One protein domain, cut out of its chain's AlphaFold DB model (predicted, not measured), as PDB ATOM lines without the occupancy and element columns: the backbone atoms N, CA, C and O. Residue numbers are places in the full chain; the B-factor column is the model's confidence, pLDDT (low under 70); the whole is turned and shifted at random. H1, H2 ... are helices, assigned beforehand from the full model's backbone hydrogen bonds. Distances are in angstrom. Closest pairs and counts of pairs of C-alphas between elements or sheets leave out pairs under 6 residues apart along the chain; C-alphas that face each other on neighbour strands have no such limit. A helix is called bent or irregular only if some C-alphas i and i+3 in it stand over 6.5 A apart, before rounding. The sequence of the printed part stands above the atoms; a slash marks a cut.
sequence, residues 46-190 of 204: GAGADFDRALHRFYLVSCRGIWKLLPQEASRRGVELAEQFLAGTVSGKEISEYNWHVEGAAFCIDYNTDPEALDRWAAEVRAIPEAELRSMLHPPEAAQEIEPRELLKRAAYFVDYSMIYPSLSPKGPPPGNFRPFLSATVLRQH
ATOM      1  N   GLY A  46     112.679 136.146  94.887       61.22
ATOM      2  CA  GLY A  46     113.687 135.618  93.989       61.22
ATOM      3  C   GLY A  46     114.840 135.057  94.798       61.22
ATOM      4  O   GLY A  46     115.248 135.658  95.788       61.22
ATOM      5  N   ALA A  47     115.378 133.923  94.354       63.91
ATOM      6  CA  ALA A  47     116.414 133.184  95.077       63.91
ATOM      7  C   ALA A  47     117.648 134.041  95.440       63.91
ATOM      8  O   ALA A  47     118.270 133.813  96.471       63.91
ATOM      9  N   GLY A  48     117.977 135.060  94.633       72.88
ATOM     10  CA  GLY A  48     119.068 135.993  94.934       72.88
ATOM     11  C   GLY A  48     118.802 136.903  96.142       72.88
ATOM     12  O   GLY A  48     119.712 137.150  96.925       72.88
ATOM     13  N   ALA A  49     117.559 137.355  96.339       78.75
ATOM     14  CA  ALA A  49     117.203 138.210  97.472       78.75
ATOM     15  C   ALA A  49     117.198 137.431  98.797       78.75
ATOM     16  O   ALA A  49     117.647 137.950  99.820       78.75
ATOM     17  N   ASP A  50     116.743 136.174  98.770       85.75
ATOM     18  CA  ASP A  50     116.786 135.290  99.939       85.75
ATOM     19  C   ASP A  50     118.229 134.970 100.336       85.75
ATOM     20  O   ASP A  50     118.576 135.012 101.518       85.75
ATOM     21  N   PHE A  51     119.092 134.737  99.343       87.12
ATOM     22  CA  PHE A  51     120.514 134.518  99.560       87.12
ATOM     23  C   PHE A  51     121.216 135.741 100.169       87.12
ATOM     24  O   PHE A  51     121.890 135.624 101.193       87.12
ATOM     25  N   ASP A  52     121.018 136.926  99.590       90.44
ATOM     26  CA  ASP A  52     121.602 138.162 100.114       90.44
ATOM     27  C   ASP A  52     121.165 138.412 101.565       90.44
ATOM     28  O   ASP A  52     121.957 138.828 102.414       90.44
ATOM     29  N   ARG A  53     119.898 138.119 101.878       93.19
ATOM     30  CA  ARG A  53     119.362 138.235 103.234       93.19
ATOM     31  C   ARG A  53     119.990 137.219 104.191       93.19
ATOM     32  O   ARG A  53     120.259 137.567 105.342       93.19
ATOM     33  N   ALA A  54     120.220 135.989 103.736       95.00
ATOM     34  CA  ALA A  54     120.888 134.946 104.508       95.00
ATOM     35  C   ALA A  54     122.342 135.317 104.837       95.00
ATOM     36  O   ALA A  54     122.738 135.223 105.999       95.00
ATOM     37  N   LEU A  55     123.103 135.813 103.856       95.94
ATOM     38  CA  LEU A  55     124.461 136.310 104.091       95.94
ATOM     39  C   LEU A  55     124.488 137.504 105.035       95.94
ATOM     40  O   LEU A  55     125.301 137.532 105.954       95.94
ATOM     41  N   HIS A  56     123.584 138.468 104.847       96.81
ATOM     42  CA  HIS A  56     123.507 139.616 105.740       96.81
ATOM     43  C   HIS A  56     123.266 139.164 107.187       96.81
ATOM     44  O   HIS A  56     123.985 139.579 108.092       96.81
ATOM     45  N   ARG A  57     122.320 138.240 107.407       98.06
ATOM     46  CA  ARG A  57     122.072 137.665 108.735       98.06
ATOM     47  C   ARG A  57     123.308 136.960 109.294       98.06
ATOM     48  O   ARG A  57     123.633 137.174 110.456       98.06
ATOM     49  N   PHE A  58     123.988 136.154 108.481       98.38
ATOM     50  CA  PHE A  58     125.227 135.486 108.878       98.38
ATOM     51  C   PHE A  58     126.281 136.487 109.366       98.38
ATOM     52  O   PHE A  58     126.816 136.309 110.459       98.38
ATOM     53  N   TYR A  59     126.530 137.565 108.619       98.50
ATOM     54  CA  TYR A  59     127.502 138.579 109.020       98.50
ATOM     55  C   TYR A  59     127.125 139.263 110.336       98.50
ATOM     56  O   TYR A  59     127.977 139.393 111.210       98.50
ATOM     57  N   LEU A  60     125.851 139.615 110.536       98.69
ATOM     58  CA  LEU A  60     125.402 140.232 111.790       98.69
ATOM     59  C   LEU A  60     125.525 139.288 112.992       98.69
ATOM     60  O   LEU A  60     125.957 139.714 114.063       98.69
ATOM     61  N   VAL A  61     125.228 137.995 112.822       98.56
ATOM     62  CA  VAL A  61     125.458 136.995 113.878       98.56
ATOM     63  C   VAL A  61     126.954 136.854 114.173       98.56
ATOM     64  O   VAL A  61     127.342 136.803 115.340       98.56
ATOM     65  N   SER A  62     127.810 136.879 113.148       98.62
ATOM     66  CA  SER A  62     129.265 136.958 113.322       98.62
ATOM     67  C   SER A  62     129.689 138.213 114.100       98.62
ATOM     68  O   SER A  62     130.496 138.108 115.022       98.62
ATOM     69  N   CYS A  63     129.104 139.385 113.821       98.75
ATOM     70  CA  CYS A  63     129.348 140.608 114.595       98.75
ATOM     71  C   CYS A  63     128.936 140.460 116.069       98.75
ATOM     72  O   CYS A  63     129.652 140.915 116.962       98.75
ATOM     73  N   ARG A  64     127.805 139.796 116.352       98.56
ATOM     74  CA  ARG A  64     127.387 139.468 117.727       98.56
ATOM     75  C   ARG A  64     128.367 138.522 118.417       98.56
ATOM     76  O   ARG A  64     128.626 138.693 119.605       98.56
ATOM     77  N   GLY A  65     128.953 137.578 117.682       98.50
ATOM     78  CA  GLY A  65     129.983 136.672 118.196       98.50
ATOM     79  C   GLY A  65     131.236 137.390 118.704       98.50
ATOM     80  O   GLY A  65     131.865 136.921 119.645       98.50
ATOM     81  N   ILE A  66     131.554 138.562 118.147       98.56
ATOM     82  CA  ILE A  66     132.739 139.355 118.506       98.56
ATOM     83  C   ILE A  66     132.412 140.587 119.360       98.56
ATOM     84  O   ILE A  66     133.206 141.521 119.421       98.56
ATOM     85  N   TRP A  67     131.257 140.627 120.033       98.56
ATOM     86  CA  TRP A  67     130.751 141.829 120.718       98.56
ATOM     87  C   TRP A  67     131.741 142.475 121.704       98.56
ATOM     88  O   TRP A  67     131.784 143.700 121.842       98.56
ATOM     89  N   LYS A  68     132.573 141.661 122.372       98.38
ATOM     90  CA  LYS A  68     133.624 142.131 123.293       98.38
ATOM     91  C   LYS A  68     134.766 142.878 122.595       98.38
ATOM     92  O   LYS A  68     135.455 143.653 123.246       98.38
ATOM     93  N   LEU A  69     134.939 142.687 121.288       98.69
ATOM     94  CA  LEU A  69     135.914 143.390 120.449       98.69
ATOM     95  C   LEU A  69     135.359 144.703 119.869       98.69
ATOM     96  O   LEU A  69     136.038 145.361 119.087       98.69
ATOM     97  N   LEU A  70     134.131 145.091 120.235       98.50
ATOM     98  CA  LEU A  70     133.467 146.307 119.764       98.50
ATOM     99  C   LEU A  70     133.334 147.304 120.921       98.50
ATOM    100  O   LEU A  70     132.274 147.359 121.541       98.50
ATOM    101  N   PRO A  71     134.381 148.061 121.286       98.00
ATOM    102  CA  PRO A  71     134.322 148.963 122.436       98.00
ATOM    103  C   PRO A  71     133.465 150.209 122.175       98.00
ATOM    104  O   PRO A  71     132.914 150.791 123.107       98.00
ATOM    105  N   GLN A  72     133.336 150.618 120.912       98.25
ATOM    106  CA  GLN A  72     132.600 151.812 120.515       98.25
ATOM    107  C   GLN A  72     131.101 151.523 120.391       98.25
ATOM    108  O   GLN A  72     130.676 150.589 119.704       98.25
ATOM    109  N   GLU A  73     130.286 152.368 121.022       98.31
ATOM    110  CA  GLU A  73     128.823 152.272 120.979       98.31
ATOM    111  C   GLU A  73     128.279 152.384 119.552       98.31
ATOM    112  O   GLU A  73     127.359 151.656 119.188       98.31
ATOM    113  N   ALA A  74     128.898 153.224 118.716       98.38
ATOM    114  CA  ALA A  74     128.498 153.388 117.327       98.38
ATOM    115  C   ALA A  74     128.515 152.056 116.559       98.38
ATOM    116  O   ALA A  74     127.499 151.708 115.961       98.38
ATOM    117  N   SER A  75     129.593 151.267 116.651       98.50
ATOM    118  CA  SER A  75     129.678 149.944 116.012       98.50
ATOM    119  C   SER A  75     128.571 149.008 116.506       98.50
ATOM    120  O   SER A  75     127.846 148.423 115.704       98.50
ATOM    121  N   ARG A  76     128.374 148.911 117.826       98.75
ATOM    122  CA  ARG A  76     127.312 148.077 118.418       98.75
ATOM    123  C   ARG A  76     125.923 148.478 117.922       98.75
ATOM    124  O   ARG A  76     125.143 147.625 117.499       98.75
ATOM    125  N   ARG A  77     125.641 149.780 117.911       98.62
ATOM    126  CA  ARG A  77     124.372 150.327 117.435       98.62
ATOM    127  C   ARG A  77     124.160 150.087 115.939       98.62
ATOM    128  O   ARG A  77     123.032 149.834 115.528       98.62
ATOM    129  N   GLY A  78     125.230 150.103 115.142       98.31
ATOM    130  CA  GLY A  78     125.193 149.740 113.724       98.31
ATOM    131  C   GLY A  78     124.698 148.312 113.489       98.31
ATOM    132  O   GLY A  78     123.812 148.102 112.661       98.31
ATOM    133  N   VAL A  79     125.194 147.344 114.272       98.62
ATOM    134  CA  VAL A  79     124.726 145.943 114.220       98.62
ATOM    135  C   VAL A  79     123.237 145.852 114.555       98.62
ATOM    136  O   VAL A  79     122.475 145.229 113.822       98.62
ATOM    137  N   GLU A  80     122.800 146.511 115.630       98.69
ATOM    138  CA  GLU A  80     121.390 146.518 116.040       98.69
ATOM    139  C   GLU A  80     120.467 147.130 114.983       98.69
ATOM    140  O   GLU A  80     119.395 146.591 114.711       98.69
ATOM    141  N   LEU A  81     120.865 148.248 114.370       98.00
ATOM    142  CA  LEU A  81     120.099 148.876 113.292       98.00
ATOM    143  C   LEU A  81     120.012 147.967 112.061       98.00
ATOM    144  O   LEU A  81     118.939 147.839 111.473       98.00
ATOM    145  N   ALA A  82     121.104 147.290 111.702       97.62
ATOM    146  CA  ALA A  82     121.118 146.322 110.607       97.62
ATOM    147  C   ALA A  82     120.200 145.114 110.870       97.62
ATOM    148  O   ALA A  82     119.485 144.663 109.971       97.62
ATOM    149  N   GLU A  83     120.142 144.626 112.113       98.12
ATOM    150  CA  GLU A  83     119.194 143.586 112.530       98.12
ATOM    151  C   GLU A  83     117.740 144.080 112.436       98.12
ATOM    152  O   GLU A  83     116.874 143.369 111.917       98.12
ATOM    153  N   GLN A  84     117.473 145.313 112.877       97.75
ATOM    154  CA  GLN A  84     116.156 145.955 112.780       97.75
ATOM    155  C   GLN A  84     115.715 146.149 111.320       97.75
ATOM    156  O   GLN A  84     114.554 145.917 110.982       97.75
ATOM    157  N   PHE A  85     116.635 146.481 110.417       95.69
ATOM    158  CA  PHE A  85     116.358 146.525 108.981       95.69
ATOM    159  C   PHE A  85     116.048 145.147 108.399       95.69
ATOM    160  O   PHE A  85     115.086 145.004 107.648       95.69
ATOM    161  N   LEU A  86     116.778 144.096 108.788       94.81
ATOM    162  CA  LEU A  86     116.440 142.722 108.387       94.81
ATOM    163  C   LEU A  86     115.063 142.265 108.894       94.81
ATOM    164  O   LEU A  86     114.445 141.386 108.272       94.81
ATOM    165  N   ALA A  87     114.608 142.832 110.013       95.31
ATOM    166  CA  ALA A  87     113.274 142.646 110.573       95.31
ATOM    167  C   ALA A  87     112.207 143.556 109.932       95.31
ATOM    168  O   ALA A  87     111.019 143.345 110.171       95.31
ATOM    169  N   GLY A  88     112.602 144.529 109.104       94.69
ATOM    170  CA  GLY A  88     111.702 145.484 108.455       94.69
ATOM    171  C   GLY A  88     111.173 146.583 109.381       94.69
ATOM    172  O   GLY A  88     110.161 147.200 109.062       94.69
ATOM    173  N   THR A  89     111.814 146.817 110.530       96.69
ATOM    174  CA  THR A  89     111.399 147.843 111.504       96.69
ATOM    175  C   THR A  89     112.164 149.157 111.366       96.69
ATOM    176  O   THR A  89     111.774 150.144 111.978       96.69
ATOM    177  N   VAL A  90     113.253 149.163 110.595       95.38
ATOM    178  CA  VAL A  90     114.075 150.336 110.267       95.38
ATOM    179  C   VAL A  90     114.245 150.385 108.753       95.38
ATOM    180  O   VAL A  90     114.428 149.346 108.114       95.38
ATOM    181  N   SER A  91     114.164 151.580 108.175       94.44
ATOM    182  CA  SER A  91     114.309 151.800 106.735       94.44
ATOM    183  C   SER A  91     115.772 151.744 106.284       94.44
ATOM    184  O   SER A  91     116.705 151.981 107.054       94.44
ATOM    185  N   GLY A  92     115.994 151.495 104.991       91.19
ATOM    186  CA  GLY A  92     117.347 151.558 104.423       91.19
ATOM    187  C   GLY A  92     117.977 152.953 104.545       91.19
ATOM    188  O   GLY A  92     119.178 153.079 104.776       91.19
ATOM    189  N   LYS A  93     117.152 154.008 104.487       93.25
ATOM    190  CA  LYS A  93     117.589 155.394 104.688       93.25
ATOM    191  C   LYS A  93     118.189 155.605 106.080       93.25
ATOM    192  O   LYS A  93     119.266 156.177 106.170       93.25
ATOM    193  N   GLU A  94     117.532 155.121 107.130       94.44
ATOM    194  CA  GLU A  94     118.027 155.246 108.508       94.44
ATOM    195  C   GLU A  94     119.370 154.528 108.707       94.44
ATOM    196  O   GLU A  94     120.258 155.063 109.365       94.44
ATOM    197  N   ILE A  95     119.568 153.353 108.092       94.06
ATOM    198  CA  ILE A  95     120.884 152.691 108.098       94.06
ATOM    199  C   ILE A  95     121.925 153.542 107.382       94.06
ATOM    200  O   ILE A  95     123.005 153.763 107.924       94.06
ATOM    201  N   SER A  96     121.625 154.024 106.175       92.19
ATOM    202  CA  SER A  96     122.560 154.863 105.423       92.19
ATOM    203  C   SER A  96     122.919 156.146 106.170       92.19
ATOM    204  O   SER A  96     124.083 156.531 106.183       92.19
ATOM    205  N   GLU A  97     121.953 156.778 106.837       94.31
ATOM    206  CA  GLU A  97     122.186 157.958 107.670       94.31
ATOM    207  C   GLU A  97     123.000 157.648 108.925       94.31
ATOM    208  O   GLU A  97     123.658 158.547 109.429       94.31
ATOM    209  N   TYR A  98     122.991 156.413 109.432       96.75
ATOM    210  CA  TYR A  98     123.802 156.031 110.589       96.75
ATOM    211  C   TYR A  98     125.193 155.495 110.212       96.75
ATOM    212  O   TYR A  98     126.088 155.467 111.056       96.75
ATOM    213  N   ASN A  99     125.407 155.082 108.957       95.31
ATOM    214  CA  ASN A  99     126.652 154.445 108.518       95.31
ATOM    215  C   ASN A  99     127.903 155.288 108.827       95.31
ATOM    216  O   ASN A  99     128.880 154.736 109.323       95.31
ATOM    217  N   TRP A 100     127.849 156.613 108.660       94.94
ATOM    218  CA  TRP A 100     128.998 157.488 108.937       94.94
ATOM    219  C   TRP A 100     129.474 157.427 110.397       94.94
ATOM    220  O   TRP A 100     130.655 157.636 110.668       94.94
ATOM    221  N   HIS A 101     128.590 157.121 111.355       97.81
ATOM    222  CA  HIS A 101     128.989 156.918 112.750       97.81
ATOM    223  C   HIS A 101     129.794 155.629 112.928       97.81
ATOM    224  O   HIS A 101     130.723 155.578 113.733       97.81
ATOM    225  N   VAL A 102     129.421 154.579 112.199       97.62
ATOM    226  CA  VAL A 102     130.037 153.250 112.280       97.62
ATOM    227  C   VAL A 102     131.365 153.230 111.529       97.62
ATOM    228  O   VAL A 102     132.355 152.739 112.067       97.62
ATOM    229  N   GLU A 103     131.422 153.859 110.356       95.69
ATOM    230  CA  GLU A 103     132.670 154.129 109.638       95.69
ATOM    231  C   GLU A 103     133.603 155.009 110.489       95.69
ATOM    232  O   GLU A 103     134.769 154.673 110.704       95.69
ATOM    233  N   GLY A 104     133.075 156.088 111.079       96.50
ATOM    234  CA  GLY A 104     133.822 156.964 111.982       96.50
ATOM    235  C   GLY A 104     134.405 156.233 113.197       96.50
ATOM    236  O   GLY A 104     135.512 156.548 113.636       96.50
ATOM    237  N   ALA A 105     133.708 155.219 113.714       97.06
ATOM    238  CA  ALA A 105     134.214 154.358 114.779       97.06
ATOM    239  C   ALA A 105     135.444 153.550 114.318       97.06
ATOM    240  O   ALA A 105     136.479 153.568 114.994       97.06
ATOM    241  N   ALA A 106     135.395 152.944 113.127       96.69
ATOM    242  CA  ALA A 106     136.547 152.257 112.543       96.69
ATOM    243  C   ALA A 106     137.727 153.215 112.279       96.69
ATOM    244  O   ALA A 106     138.860 152.922 112.670       96.69
ATOM    245  N   PHE A 107     137.465 154.396 111.711       96.38
ATOM    246  CA  PHE A 107     138.476 155.433 111.468       96.38
ATOM    247  C   PHE A 107     139.107 155.975 112.744       96.38
ATOM    248  O   PHE A 107     140.302 156.269 112.759       96.38
ATOM    249  N   CYS A 108     138.343 156.077 113.831       96.94
ATOM    250  CA  CYS A 108     138.874 156.506 115.116       96.94
ATOM    251  C   CYS A 108     140.017 155.590 115.589       96.94
ATOM    252  O   CYS A 108     141.028 156.094 116.090       96.94
ATOM    253  N   ILE A 109     139.887 154.276 115.355       96.81
ATOM    254  CA  ILE A 109     140.917 153.274 115.650       96.81
ATOM    255  C   ILE A 109     142.058 153.345 114.626       96.81
ATOM    256  O   ILE A 109     143.223 153.371 115.017       96.81
ATOM    257  N   ASP A 110     141.740 153.385 113.328       97.00
ATOM    258  CA  ASP A 110     142.738 153.326 112.247       97.00
ATOM    259  C   ASP A 110     143.673 154.544 112.237       97.00
ATOM    260  O   ASP A 110     144.894 154.414 112.154       97.00
ATOM    261  N   TYR A 111     143.107 155.738 112.419       96.38
ATOM    262  CA  TYR A 111     143.859 156.991 112.477       96.38
ATOM    263  C   TYR A 111     144.318 157.365 113.887       96.38
ATOM    264  O   TYR A 111     144.895 158.437 114.067       96.38
ATOM    265  N   ASN A 112     144.088 156.499 114.884       94.81
ATOM    266  CA  ASN A 112     144.495 156.715 116.275       94.81
ATOM    267  C   ASN A 112     144.063 158.099 116.806       94.81
ATOM    268  O   ASN A 112     144.859 158.849 117.373       94.81
ATOM    269  N   THR A 113     142.802 158.463 116.561       96.81
ATOM    270  CA  THR A 113     142.279 159.810 116.871       96.81
ATOM    271  C   THR A 113     142.113 160.067 118.371       96.81
ATOM    272  O   THR A 113     142.166 161.219 118.796       96.81
ATOM    273  N   ASP A 114     141.961 159.003 119.165       96.88
ATOM    274  CA  ASP A 114     141.945 159.022 120.632       96.88
ATOM    275  C   ASP A 114     142.903 157.932 121.161       96.88
ATOM    276  O   ASP A 114     142.499 156.779 121.363       96.88
ATOM    277  N   PRO A 115     144.198 158.261 121.336       97.31
ATOM    278  CA  PRO A 115     145.207 157.288 121.743       97.31
ATOM    279  C   PRO A 115     144.959 156.691 123.131       97.31
ATOM    280  O   PRO A 115     145.208 155.504 123.335       97.31
ATOM    281  N   GLU A 116     144.445 157.486 124.074       97.94
ATOM    282  CA  GLU A 116     144.184 157.034 125.445       97.94
ATOM    283  C   GLU A 116     143.045 156.012 125.477       97.94
ATOM    284  O   GLU A 116     143.153 154.963 126.125       97.94
ATOM    285  N   ALA A 117     141.960 156.273 124.738       97.69
ATOM    286  CA  ALA A 117     140.886 155.303 124.597       97.69
ATOM    287  C   ALA A 117     141.362 154.031 123.891       97.69
ATOM    288  O   ALA A 117     141.036 152.935 124.354       97.69
ATOM    289  N   LEU A 118     142.167 154.159 122.832       97.88
ATOM    290  CA  LEU A 118     142.695 153.008 122.105       97.88
ATOM    291  C   LEU A 118     143.621 152.145 122.971       97.88
ATOM    292  O   LEU A 118     143.553 150.917 122.901       97.88
ATOM    293  N   ASP A 119     144.462 152.756 123.806       98.12
ATOM    294  CA  ASP A 119     145.312 152.029 124.751       98.12
ATOM    295  C   ASP A 119     144.499 151.247 125.773       98.12
ATOM    296  O   ASP A 119     144.764 150.062 126.004       98.12
ATOM    297  N   ARG A 120     143.463 151.877 126.332       98.62
ATOM    298  CA  ARG A 120     142.522 151.214 127.235       98.62
ATOM    299  C   ARG A 120     141.821 150.040 126.550       98.62
ATOM    300  O   ARG A 120     141.848 148.941 127.092       98.62
ATOM    301  N   TRP A 121     141.251 150.224 125.359       98.56
ATOM    302  CA  TRP A 121     140.567 149.140 124.642       98.56
ATOM    303  C   TRP A 121     141.521 148.003 124.268       98.56
ATOM    304  O   TRP A 121     141.179 146.830 124.392       98.56
ATOM    305  N   ALA A 122     142.750 148.321 123.857       98.38
ATOM    306  CA  ALA A 122     143.764 147.307 123.589       98.38
ATOM    307  C   ALA A 122     144.142 146.532 124.864       98.38
ATOM    308  O   ALA A 122     144.366 145.323 124.801       98.38
ATOM    309  N   ALA A 123     144.212 147.196 126.021       98.38
ATOM    310  CA  ALA A 123     144.416 146.536 127.307       98.38
ATOM    311  C   ALA A 123     143.221 145.652 127.702       98.38
ATOM    312  O   ALA A 123     143.434 144.534 128.165       98.38
ATOM    313  N   GLU A 124     141.987 146.099 127.460       98.56
ATOM    314  CA  GLU A 124     140.773 145.300 127.673       98.56
ATOM    315  C   GLU A 124     140.783 144.027 126.821       98.56
ATOM    316  O   GLU A 124     140.522 142.951 127.350       98.56
ATOM    317  N   VAL A 125     141.171 144.112 125.542       98.31
ATOM    318  CA  VAL A 125     141.324 142.933 124.669       98.31
ATOM    319  C   VAL A 125     142.385 141.971 125.204       98.31
ATOM    320  O   VAL A 125     142.136 140.769 125.251       98.31
ATOM    321  N   ARG A 126     143.538 142.472 125.671       98.25
ATOM    322  CA  ARG A 126     144.577 141.630 126.305       98.25
ATOM    323  C   ARG A 126     144.097 140.961 127.594       98.25
ATOM    324  O   ARG A 126     144.633 139.926 127.969       98.25
ATOM    325  N   ALA A 127     143.131 141.565 128.281       98.31
ATOM    326  CA  ALA A 127     142.555 141.031 129.507       98.31
ATOM    327  C   ALA A 127     141.442 139.996 129.256       98.31
ATOM    328  O   ALA A 127     141.016 139.333 130.205       98.31
ATOM    329  N   ILE A 128     140.966 139.832 128.014       98.50
ATOM    330  CA  ILE A 128     140.016 138.767 127.668       98.50
ATOM    331  C   ILE A 128     140.708 137.412 127.891       98.50
ATOM    332  O   ILE A 128     141.810 137.205 127.376       98.50
ATOM    333  N   PRO A 129     140.088 136.465 128.624       98.44
ATOM    334  CA  PRO A 129     140.648 135.130 128.792       98.44
ATOM    335  C   PRO A 129     140.960 134.482 127.441       98.44
ATOM    336  O   PRO A 129     140.122 134.497 126.542       98.44
ATOM    337  N   GLU A 130     142.130 133.859 127.305       97.81
ATOM    338  CA  GLU A 130     142.581 133.301 126.022       97.81
ATOM    339  C   GLU A 130     141.553 132.339 125.409       97.81
ATOM    340  O   GLU A 130     141.247 132.433 124.224       97.81
ATOM    341  N   ALA A 131     140.969 131.450 126.217       98.19
ATOM    342  CA  ALA A 131     139.937 130.522 125.760       98.19
ATOM    343  C   ALA A 131     138.705 131.247 125.186       98.19
ATOM    344  O   ALA A 131     138.124 130.795 124.202       98.19
ATOM    345  N   GLU A 132     138.331 132.385 125.774       98.44
ATOM    346  CA  GLU A 132     137.236 133.211 125.279       98.44
ATOM    347  C   GLU A 132     137.626 133.929 123.981       98.44
ATOM    348  O   GLU A 132     136.875 133.865 123.008       98.44
ATOM    349  N   LEU A 133     138.818 134.533 123.909       98.44
ATOM    350  CA  LEU A 133     139.300 135.189 122.691       98.44
ATOM    351  C   LEU A 133     139.402 134.206 121.515       98.44
ATOM    352  O   LEU A 133     138.908 134.488 120.426       98.44
ATOM    353  N   ARG A 134     139.956 133.012 121.759       98.25
ATOM    354  CA  ARG A 134     140.033 131.906 120.792       98.25
ATOM    355  C   ARG A 134     138.656 131.442 120.313       98.25
ATOM    356  O   ARG A 134     138.538 131.004 119.175       98.25
ATOM    357  N   SER A 135     137.622 131.532 121.151       97.81
ATOM    358  CA  SER A 135     136.254 131.145 120.770       97.81
ATOM    359  C   SER A 135     135.570 132.146 119.833       97.81
ATOM    360  O   SER A 135     134.661 131.762 119.101       97.81
ATOM    361  N   MET A 136     136.020 133.407 119.830       98.50
ATOM    362  CA  MET A 136     135.499 134.465 118.959       98.50
ATOM    363  C   MET A 136     136.166 134.487 117.574       98.50
ATOM    364  O   MET A 136     135.702 135.223 116.702       98.50
ATOM    365  N   LEU A 137     137.260 133.736 117.379       98.31
ATOM    366  CA  LEU A 137     138.119 133.831 116.198       98.31
ATOM    367  C   LEU A 137     138.247 132.510 115.423       98.31
ATOM    368  O   LEU A 137     138.216 131.415 115.986       98.31
ATOM    369  N   HIS A 138     138.414 132.626 114.105       97.44
ATOM    370  CA  HIS A 138     138.438 131.521 113.151       97.44
ATOM    371  C   HIS A 138     139.535 131.725 112.083       97.44
ATOM    372  O   HIS A 138     139.373 132.553 111.189       97.44
ATOM    373  N   PRO A 139     140.649 130.973 112.131       97.00
ATOM    374  CA  PRO A 139     140.946 129.910 113.088       97.00
ATOM    375  C   PRO A 139     141.253 130.462 114.501       97.00
ATOM    376  O   PRO A 139     141.640 131.626 114.623       97.00
ATOM    377  N   PRO A 140     141.100 129.660 115.574       97.31
ATOM    378  CA  PRO A 140     141.362 130.102 116.949       97.31
ATOM    379  C   PRO A 140     142.781 130.643 117.185       97.31
ATOM    380  O   PRO A 140     142.989 131.490 118.051       97.31
ATOM    381  N   GLU A 141     143.759 130.177 116.407       96.88
ATOM    382  CA  GLU A 141     145.162 130.608 116.445       96.88
ATOM    383  C   GLU A 141     145.321 132.105 116.141       96.88
ATOM    384  O   GLU A 141     146.224 132.746 116.681       96.88
ATOM    385  N   ALA A 142     144.379 132.703 115.400       96.56
ATOM    386  CA  ALA A 142     144.365 134.135 115.111       96.56
ATOM    387  C   ALA A 142     144.363 135.009 116.384       96.56
ATOM    388  O   ALA A 142     144.806 136.156 116.336       96.56
ATOM    389  N   ALA A 143     143.918 134.470 117.528       96.56
ATOM    390  CA  ALA A 143     143.973 135.138 118.831       96.56
ATOM    391  C   ALA A 143     145.396 135.500 119.287       96.56
ATOM    392  O   ALA A 143     145.563 136.431 120.068       96.56
ATOM    393  N   GLN A 144     146.406 134.754 118.830       95.75
ATOM    394  CA  GLN A 144     147.814 134.955 119.190       95.75
ATOM    395  C   GLN A 144     148.601 135.669 118.080       95.75
ATOM    396  O   GLN A 144     149.667 136.220 118.335       95.75
ATOM    397  N   GLU A 145     148.084 135.655 116.851       97.12
ATOM    398  CA  GLU A 145     148.761 136.198 115.668       97.12
ATOM    399  C   GLU A 145     148.410 137.665 115.392       97.12
ATOM    400  O   GLU A 145     149.164 138.372 114.722       97.12
ATOM    401  N   ILE A 146     147.246 138.124 115.860       97.88
ATOM    402  CA  ILE A 146     146.742 139.467 115.579       97.88
ATOM    403  C   ILE A 146     146.929 140.350 116.810       97.88
ATOM    404  O   ILE A 146     146.334 140.119 117.860       97.88
ATOM    405  N   GLU A 147     147.701 141.423 116.649       98.12
ATOM    406  CA  GLU A 147     147.874 142.427 117.696       98.12
ATOM    407  C   GLU A 147     146.525 143.040 118.130       98.12
ATOM    408  O   GLU A 147     145.703 143.369 117.271       98.12
ATOM    409  N   PRO A 148     146.291 143.297 119.433       98.31
ATOM    410  CA  PRO A 148     144.998 143.763 119.945       98.31
ATOM    411  C   PRO A 148     144.417 144.991 119.233       98.31
ATOM    412  O   PRO A 148     143.224 145.034 118.945       98.31
ATOM    413  N   ARG A 149     145.251 145.988 118.902       97.81
ATOM    414  CA  ARG A 149     144.801 147.183 118.164       97.81
ATOM    415  C   ARG A 149     144.369 146.848 116.735       97.81
ATOM    416  O   ARG A 149     143.357 147.357 116.263       97.81
ATOM    417  N   GLU A 150     145.117 145.980 116.060       98.25
ATOM    418  CA  GLU A 150     144.769 145.502 114.721       98.25
ATOM    419  C   GLU A 150     143.480 144.670 114.761       98.25
ATOM    420  O   GLU A 150     142.634 144.803 113.879       98.25
ATOM    421  N   LEU A 151     143.286 143.868 115.812       98.50
ATOM    422  CA  LEU A 151     142.072 143.086 116.017       98.50
ATOM    423  C   LEU A 151     140.837 143.982 116.197       98.50
ATOM    424  O   LEU A 151     139.832 143.769 115.522       98.50
ATOM    425  N   LEU A 152     140.935 145.016 117.043       98.56
ATOM    426  CA  LEU A 152     139.889 146.030 117.231       98.56
ATOM    427  C   LEU A 152     139.549 146.742 115.917       98.56
ATOM    428  O   LEU A 152     138.376 146.866 115.563       98.56
ATOM    429  N   LYS A 153     140.570 147.158 115.159       98.44
ATOM    430  CA  LYS A 153     140.386 147.807 113.857       98.44
ATOM    431  C   LYS A 153     139.627 146.905 112.884       98.44
ATOM    432  O   LYS A 153     138.645 147.330 112.277       98.44
ATOM    433  N   ARG A 154     140.062 145.649 112.738       98.38
ATOM    434  CA  ARG A 154     139.407 144.672 111.855       98.38
ATOM    435  C   ARG A 154     137.964 144.418 112.280       98.38
ATOM    436  O   ARG A 154     137.103 144.354 111.411       98.38
ATOM    437  N   ALA A 155     137.701 144.306 113.583       98.69
ATOM    438  CA  ALA A 155     136.357 144.113 114.119       98.69
ATOM    439  C   ALA A 155     135.437 145.302 113.788       98.69
ATOM    440  O   ALA A 155     134.319 145.096 113.317       98.69
ATOM    441  N   ALA A 156     135.919 146.538 113.957       98.50
ATOM    442  CA  ALA A 156     135.156 147.742 113.633       98.50
ATOM    443  C   ALA A 156     134.840 147.852 112.129       98.50
ATOM    444  O   ALA A 156     133.679 148.045 111.769       98.50
ATOM    445  N   TYR A 157     135.825 147.639 111.249       98.12
ATOM    446  CA  TYR A 157     135.586 147.620 109.797       98.12
ATOM    447  C   TYR A 157     134.691 146.457 109.352       98.12
ATOM    448  O   TYR A 157     133.924 146.598 108.401       98.12
ATOM    449  N   PHE A 158     134.761 145.305 110.024       98.44
ATOM    450  CA  PHE A 158     133.863 144.194 109.730       98.44
ATOM    451  C   PHE A 158     132.411 144.538 110.077       98.44
ATOM    452  O   PHE A 158     131.506 144.189 109.319       98.44
ATOM    453  N   VAL A 159     132.172 145.252 111.180       98.44
ATOM    454  CA  VAL A 159     130.835 145.750 111.532       98.44
ATOM    455  C   VAL A 159     130.323 146.761 110.513       98.44
ATOM    456  O   VAL A 159     129.182 146.629 110.079       98.44
ATOM    457  N   ASP A 160     131.156 147.718 110.099       97.38
ATOM    458  CA  ASP A 160     130.805 148.676 109.044       97.38
ATOM    459  C   ASP A 160     130.398 147.951 107.751       97.38
ATOM    460  O   ASP A 160     129.264 148.081 107.284       97.38
ATOM    461  N   TYR A 161     131.264 147.058 107.260       96.50
ATOM    462  CA  TYR A 161     130.978 146.206 106.105       96.50
ATOM    463  C   TYR A 161     129.657 145.445 106.255       96.50
ATOM    464  O   TYR A 161     128.849 145.409 105.326       96.50
ATOM    465  N   SER A 162     129.433 144.830 107.417       97.12
ATOM    466  CA  SER A 162     128.264 143.987 107.665       97.12
ATOM    467  C   SER A 162     126.976 144.799 107.687       97.12
ATOM    468  O   SER A 162     125.990 144.376 107.092       97.12
ATOM    469  N   MET A 163     126.998 145.978 108.313       96.38
ATOM    470  CA  MET A 163     125.846 146.873 108.422       96.38
ATOM    471  C   MET A 163     125.353 147.351 107.053       96.38
ATOM    472  O   MET A 163     124.147 147.389 106.808       96.38
ATOM    473  N   ILE A 164     126.271 147.720 106.154       93.62
ATOM    474  CA  ILE A 164     125.920 148.227 104.820       93.62
ATOM    475  C   ILE A 164     126.053 147.197 103.703       93.62
ATOM    476  O   ILE A 164     125.882 147.552 102.533       93.62
ATOM    477  N   TYR A 165     126.263 145.923 104.036       93.56
ATOM    478  CA  TYR A 165     126.341 144.828 103.070       93.56
ATOM    479  C   TYR A 165     125.237 144.871 101.986       93.56
ATOM    480  O   TYR A 165     125.558 144.710 100.803       93.56
ATOM    481  N   PRO A 166     123.952 145.158 102.305       89.81
ATOM    482  CA  PRO A 166     122.900 145.238 101.288       89.81
ATOM    483  C   PRO A 166     123.118 146.315 100.214       89.81
ATOM    484  O   PRO A 166     122.574 146.181  99.119       89.81
ATOM    485  N   SER A 167     123.891 147.366 100.511       87.62
ATOM    486  CA  SER A 167     124.193 148.462  99.577       87.62
ATOM    487  C   SER A 167     125.397 148.205  98.670       87.62
ATOM    488  O   SER A 167     125.599 148.956  97.712       87.62
ATOM    489  N   LEU A 168     126.197 147.169  98.949       87.50
ATOM    490  CA  LEU A 168     127.426 146.905  98.206       87.50
ATOM    491  C   LEU A 168     127.116 146.560  96.747       87.50
ATOM    492  O   LEU A 168     126.273 145.712  96.449       87.50
ATOM    493  N   SER A 169     127.826 147.219  95.832       84.38
ATOM    494  CA  SER A 169     127.683 147.001  94.396       84.38
ATOM    495  C   SER A 169     129.031 147.182  93.681       84.38
ATOM    496  O   SER A 169     129.539 148.305  93.634       84.38
ATOM    497  N   PRO A 170     129.592 146.124  93.068       84.62
ATOM    498  CA  PRO A 170     129.080 144.749  93.071       84.62
ATOM    499  C   PRO A 170     129.162 144.099  94.465       84.62
ATOM    500  O   PRO A 170     129.972 144.500  95.297       84.62
ATOM    501  N   LYS A 171     128.334 143.075  94.711       87.12
ATOM    502  CA  LYS A 171     128.489 142.195  95.880       87.12
ATOM    503  C   LYS A 171     129.584 141.162  95.624       87.12
ATOM    504  O   LYS A 171     129.831 140.784  94.479       87.12
ATOM    505  N   GLY A 172     130.217 140.699  96.694       88.69
ATOM    506  CA  GLY A 172     131.299 139.728  96.624       88.69
ATOM    507  C   GLY A 172     131.699 139.173  97.986       88.69
ATOM    508  O   GLY A 172     131.091 139.552  98.996       88.69
ATOM    509  N   PRO A 173     132.708 138.281  98.027       90.06
ATOM    510  CA  PRO A 173     133.249 137.786  99.278       90.06
ATOM    511  C   PRO A 173     133.753 138.943 100.146       90.06
ATOM    512  O   PRO A 173     134.235 139.953  99.619       90.06
ATOM    513  N   PRO A 174     133.646 138.806 101.476       92.12
ATOM    514  CA  PRO A 174     134.207 139.787 102.381       92.12
ATOM    515  C   PRO A 174     135.737 139.834 102.220       92.12
ATOM    516  O   PRO A 174     136.364 138.802 101.946       92.12
ATOM    517  N   PRO A 175     136.357 141.008 102.424       92.44
ATOM    518  CA  PRO A 175     137.804 141.149 102.526       92.44
ATOM    519  C   PRO A 175     138.466 140.099 103.434       92.44
ATOM    520  O   PRO A 175     137.935 139.709 104.476       92.44
ATOM    521  N   GLY A 176     139.667 139.646 103.054       92.62
ATOM    522  CA  GLY A 176     140.372 138.561 103.746       92.62
ATOM    523  C   GLY A 176     140.678 138.844 105.222       92.62
ATOM    524  O   GLY A 176     140.700 137.924 106.035       92.62
ATOM    525  N   ASN A 177     140.840 140.114 105.595       94.38
ATOM    526  CA  ASN A 177     141.055 140.547 106.977       94.38
ATOM    527  C   ASN A 177     139.818 140.373 107.881       94.38
ATOM    528  O   ASN A 177     139.969 140.464 109.097       94.38
ATOM    529  N   PHE A 178     138.633 140.098 107.327       96.94
ATOM    530  CA  PHE A 178     137.424 139.792 108.103       96.94
ATOM    531  C   PHE A 178     137.248 138.299 108.382       96.94
ATOM    532  O   PHE A 178     136.465 137.937 109.256       96.94
ATOM    533  N   ARG A 179     138.002 137.427 107.693       96.25
ATOM    534  CA  ARG A 179     137.940 135.965 107.872       96.25
ATOM    535  C   ARG A 179     138.050 135.502 109.329       96.25
ATOM    536  O   ARG A 179     137.270 134.617 109.671       96.25
ATOM    537  N   PRO A 180     138.887 136.118 110.195       98.31
ATOM    538  CA  PRO A 180     138.939 135.767 111.611       98.31
ATOM    539  C   PRO A 180     137.589 135.777 112.326       98.31
ATOM    540  O   PRO A 180     137.443 135.083 113.317       98.31
ATOM    541  N   PHE A 181     136.588 136.516 111.850       98.56
ATOM    542  CA  PHE A 181     135.285 136.632 112.516       98.56
ATOM    543  C   PHE A 181     134.205 135.724 111.907       98.56
ATOM    544  O   PHE A 181     133.039 135.760 112.308       98.56
ATOM    545  N   LEU A 182     134.562 134.919 110.901       98.25
ATOM    546  CA  LEU A 182     133.622 134.129 110.114       98.25
ATOM    547  C   LEU A 182     133.675 132.659 110.536       98.25
ATOM    548  O   LEU A 182     134.608 131.928 110.214       98.25
ATOM    549  N   SER A 183     132.638 132.207 111.238       97.94
ATOM    550  CA  SER A 183     132.515 130.811 111.661       97.94
ATOM    551  C   SER A 183     131.883 129.954 110.569       97.94
ATOM    552  O   SER A 183     130.759 130.224 110.142       97.94
ATOM    553  N   ALA A 184     132.544 128.864 110.169       97.88
ATOM    554  CA  ALA A 184     131.971 127.906 109.217       97.88
ATOM    555  C   ALA A 184     130.686 127.259 109.761       97.88
ATOM    556  O   ALA A 184     129.735 127.005 109.023       97.88
ATOM    557  N   THR A 185     130.635 127.029 111.075       97.62
ATOM    558  CA  THR A 185     129.455 126.479 111.749       97.62
ATOM    559  C   THR A 185     128.282 127.449 111.703       97.62
ATOM    560  O   THR A 185     127.180 127.026 111.364       97.62
ATOM    561  N   VAL A 186     128.508 128.738 111.978       97.94
ATOM    562  CA  VAL A 186     127.448 129.759 111.889       97.94
ATOM    563  C   VAL A 186     127.028 129.981 110.434       97.94
ATOM    564  O   VAL A 186     125.838 130.089 110.157       97.94
ATOM    565  N   LEU A 187     127.965 129.957 109.479       97.81
ATOM    566  CA  LEU A 187     127.643 130.075 108.053       97.81
ATOM    567  C   LEU A 187     126.628 129.010 107.619       97.81
ATOM    568  O   LEU A 187     125.614 129.345 107.010       97.81
ATOM    569  N   ARG A 188     126.842 127.745 108.001       97.06
ATOM    570  CA  ARG A 188     125.927 126.632 107.678       97.06
ATOM    571  C   ARG A 188     124.540 126.748 108.309       97.06
ATOM    572  O   ARG A 188     123.620 126.087 107.844       97.06
ATOM    573  N   GLN A 189     124.368 127.558 109.354       97.38
ATOM    574  CA  GLN A 189     123.048 127.816 109.949       97.38
ATOM    575  C   GLN A 189     122.208 128.788 109.110       97.38
ATOM    576  O   GLN A 189     120.998 128.887 109.311       97.38
ATOM    577  N   HIS A 190     122.839 129.524 108.195       95.88
ATOM    578  CA  HIS A 190     122.189 130.568 107.408       95.88
ATOM    579  C   HIS A 190     122.231 130.304 105.907       95.88
ATOM    580  O   HIS A 190     121.296 130.687 105.211       95.88
TER     581      HIS A 190
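What this domain is: This is residues 46 to 190 of the 204 residues of the protein "Uncultured bacterium genome assembly Metasoil_fosmids_resub" of uncultured bacterium (UniProt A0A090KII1). Four long helices, H1, H2, H3 and H7, make an up-and-down bundle, each running against the one before it in the chain, with H7 touching the other three. H4 crosses one end of this bundle at the start of H7, the short H5 and H6 lie near that same end, and the short H8 and H9 pack on H1, H8 on H7 as well. The printed part has 145 residues, with nine named helices from H1 to H9 in chain order and no named strand; the class is all helix. It is compact, with a radius of gyration of the C-alphas of 15.0 A and spans of 45 by 32 by 25 A.

Where its parts are: Find C-alpha 148 at (144.998, 143.763, 119.945); from there H7, residues 148 to 167, runs 29.5 A, with a kink of 27 degrees near residue 161. H1, residues 47 to 65, begins at C-alpha 47 at (116.414, 133.184, 95.077) and is 27.0 A long. H2 is residues 73 to 86, 20.1 A; H3 is residues 92 to 110, 26.6 A, with a kink of 29 degrees near residue 99. H4, residues 115 to 127, is 18.2 A long. The short helices are H5, residues 130 to 135, H6, 142 to 145, H8, 176 to 181, and H9, 184 to 190, which ends at C-alpha 190 at (122.189, 130.568, 107.408). Three helices are irregular: H7, where C-alphas 163 and 166 are 7.9 A apart, and, only just, H3, 97 to 100 at 6.9 A, and H8, 177 to 180 at 7.0 A.

How they stand to each other: Start at H7, the hub, which touches five helices. It touches H3 at a shallow tilt of 18 degrees, opposite ways, closest at the C-alphas of Ala 106 and Ala 156, 4.8 A. It touches H1 at 26 degrees, also shallow and opposite ways, at the C-alphas of Tyr 59 and Ser 162, 5.6 A. With residues 148 to 152 alone it touches H4, about perpendicular at 81 degrees, at Ala 122 and Pro 148, C-alphas 5.2 A apart. With residues 156 to 164 alone it touches H2, and with 154 to 158 alone H8. H1 and H2, and H2 and H3, are helical hairpins; H1 and H3 are apart. H1 touches H9 with residues 54 to 62 alone, closest at the C-alphas of Ala 54 and His 190, 5.4 A. H5 touches H6 at the C-alphas of Arg 134 and Ala 143, 5.5 A. Every O i to N i+4 pair is within hydrogen-bond range in H1, H2, H4 and H5, against 12 of 15 in H3, 14 of 16 in H7, 2 of 3 in H9 and 0 of 2 in H8, where 2 of 3 O i to N i+3 pairs are; H6 is too short for an i+4 pair.

The domain as a whole: Look to Gly 46 and Glu 116 for the two C-alphas farthest apart, 48.8 A. The printed part has no cut, and no link is long. The mean pLDDT of the printed part is 95.6, and residues 46 to 47 of this model are under 70.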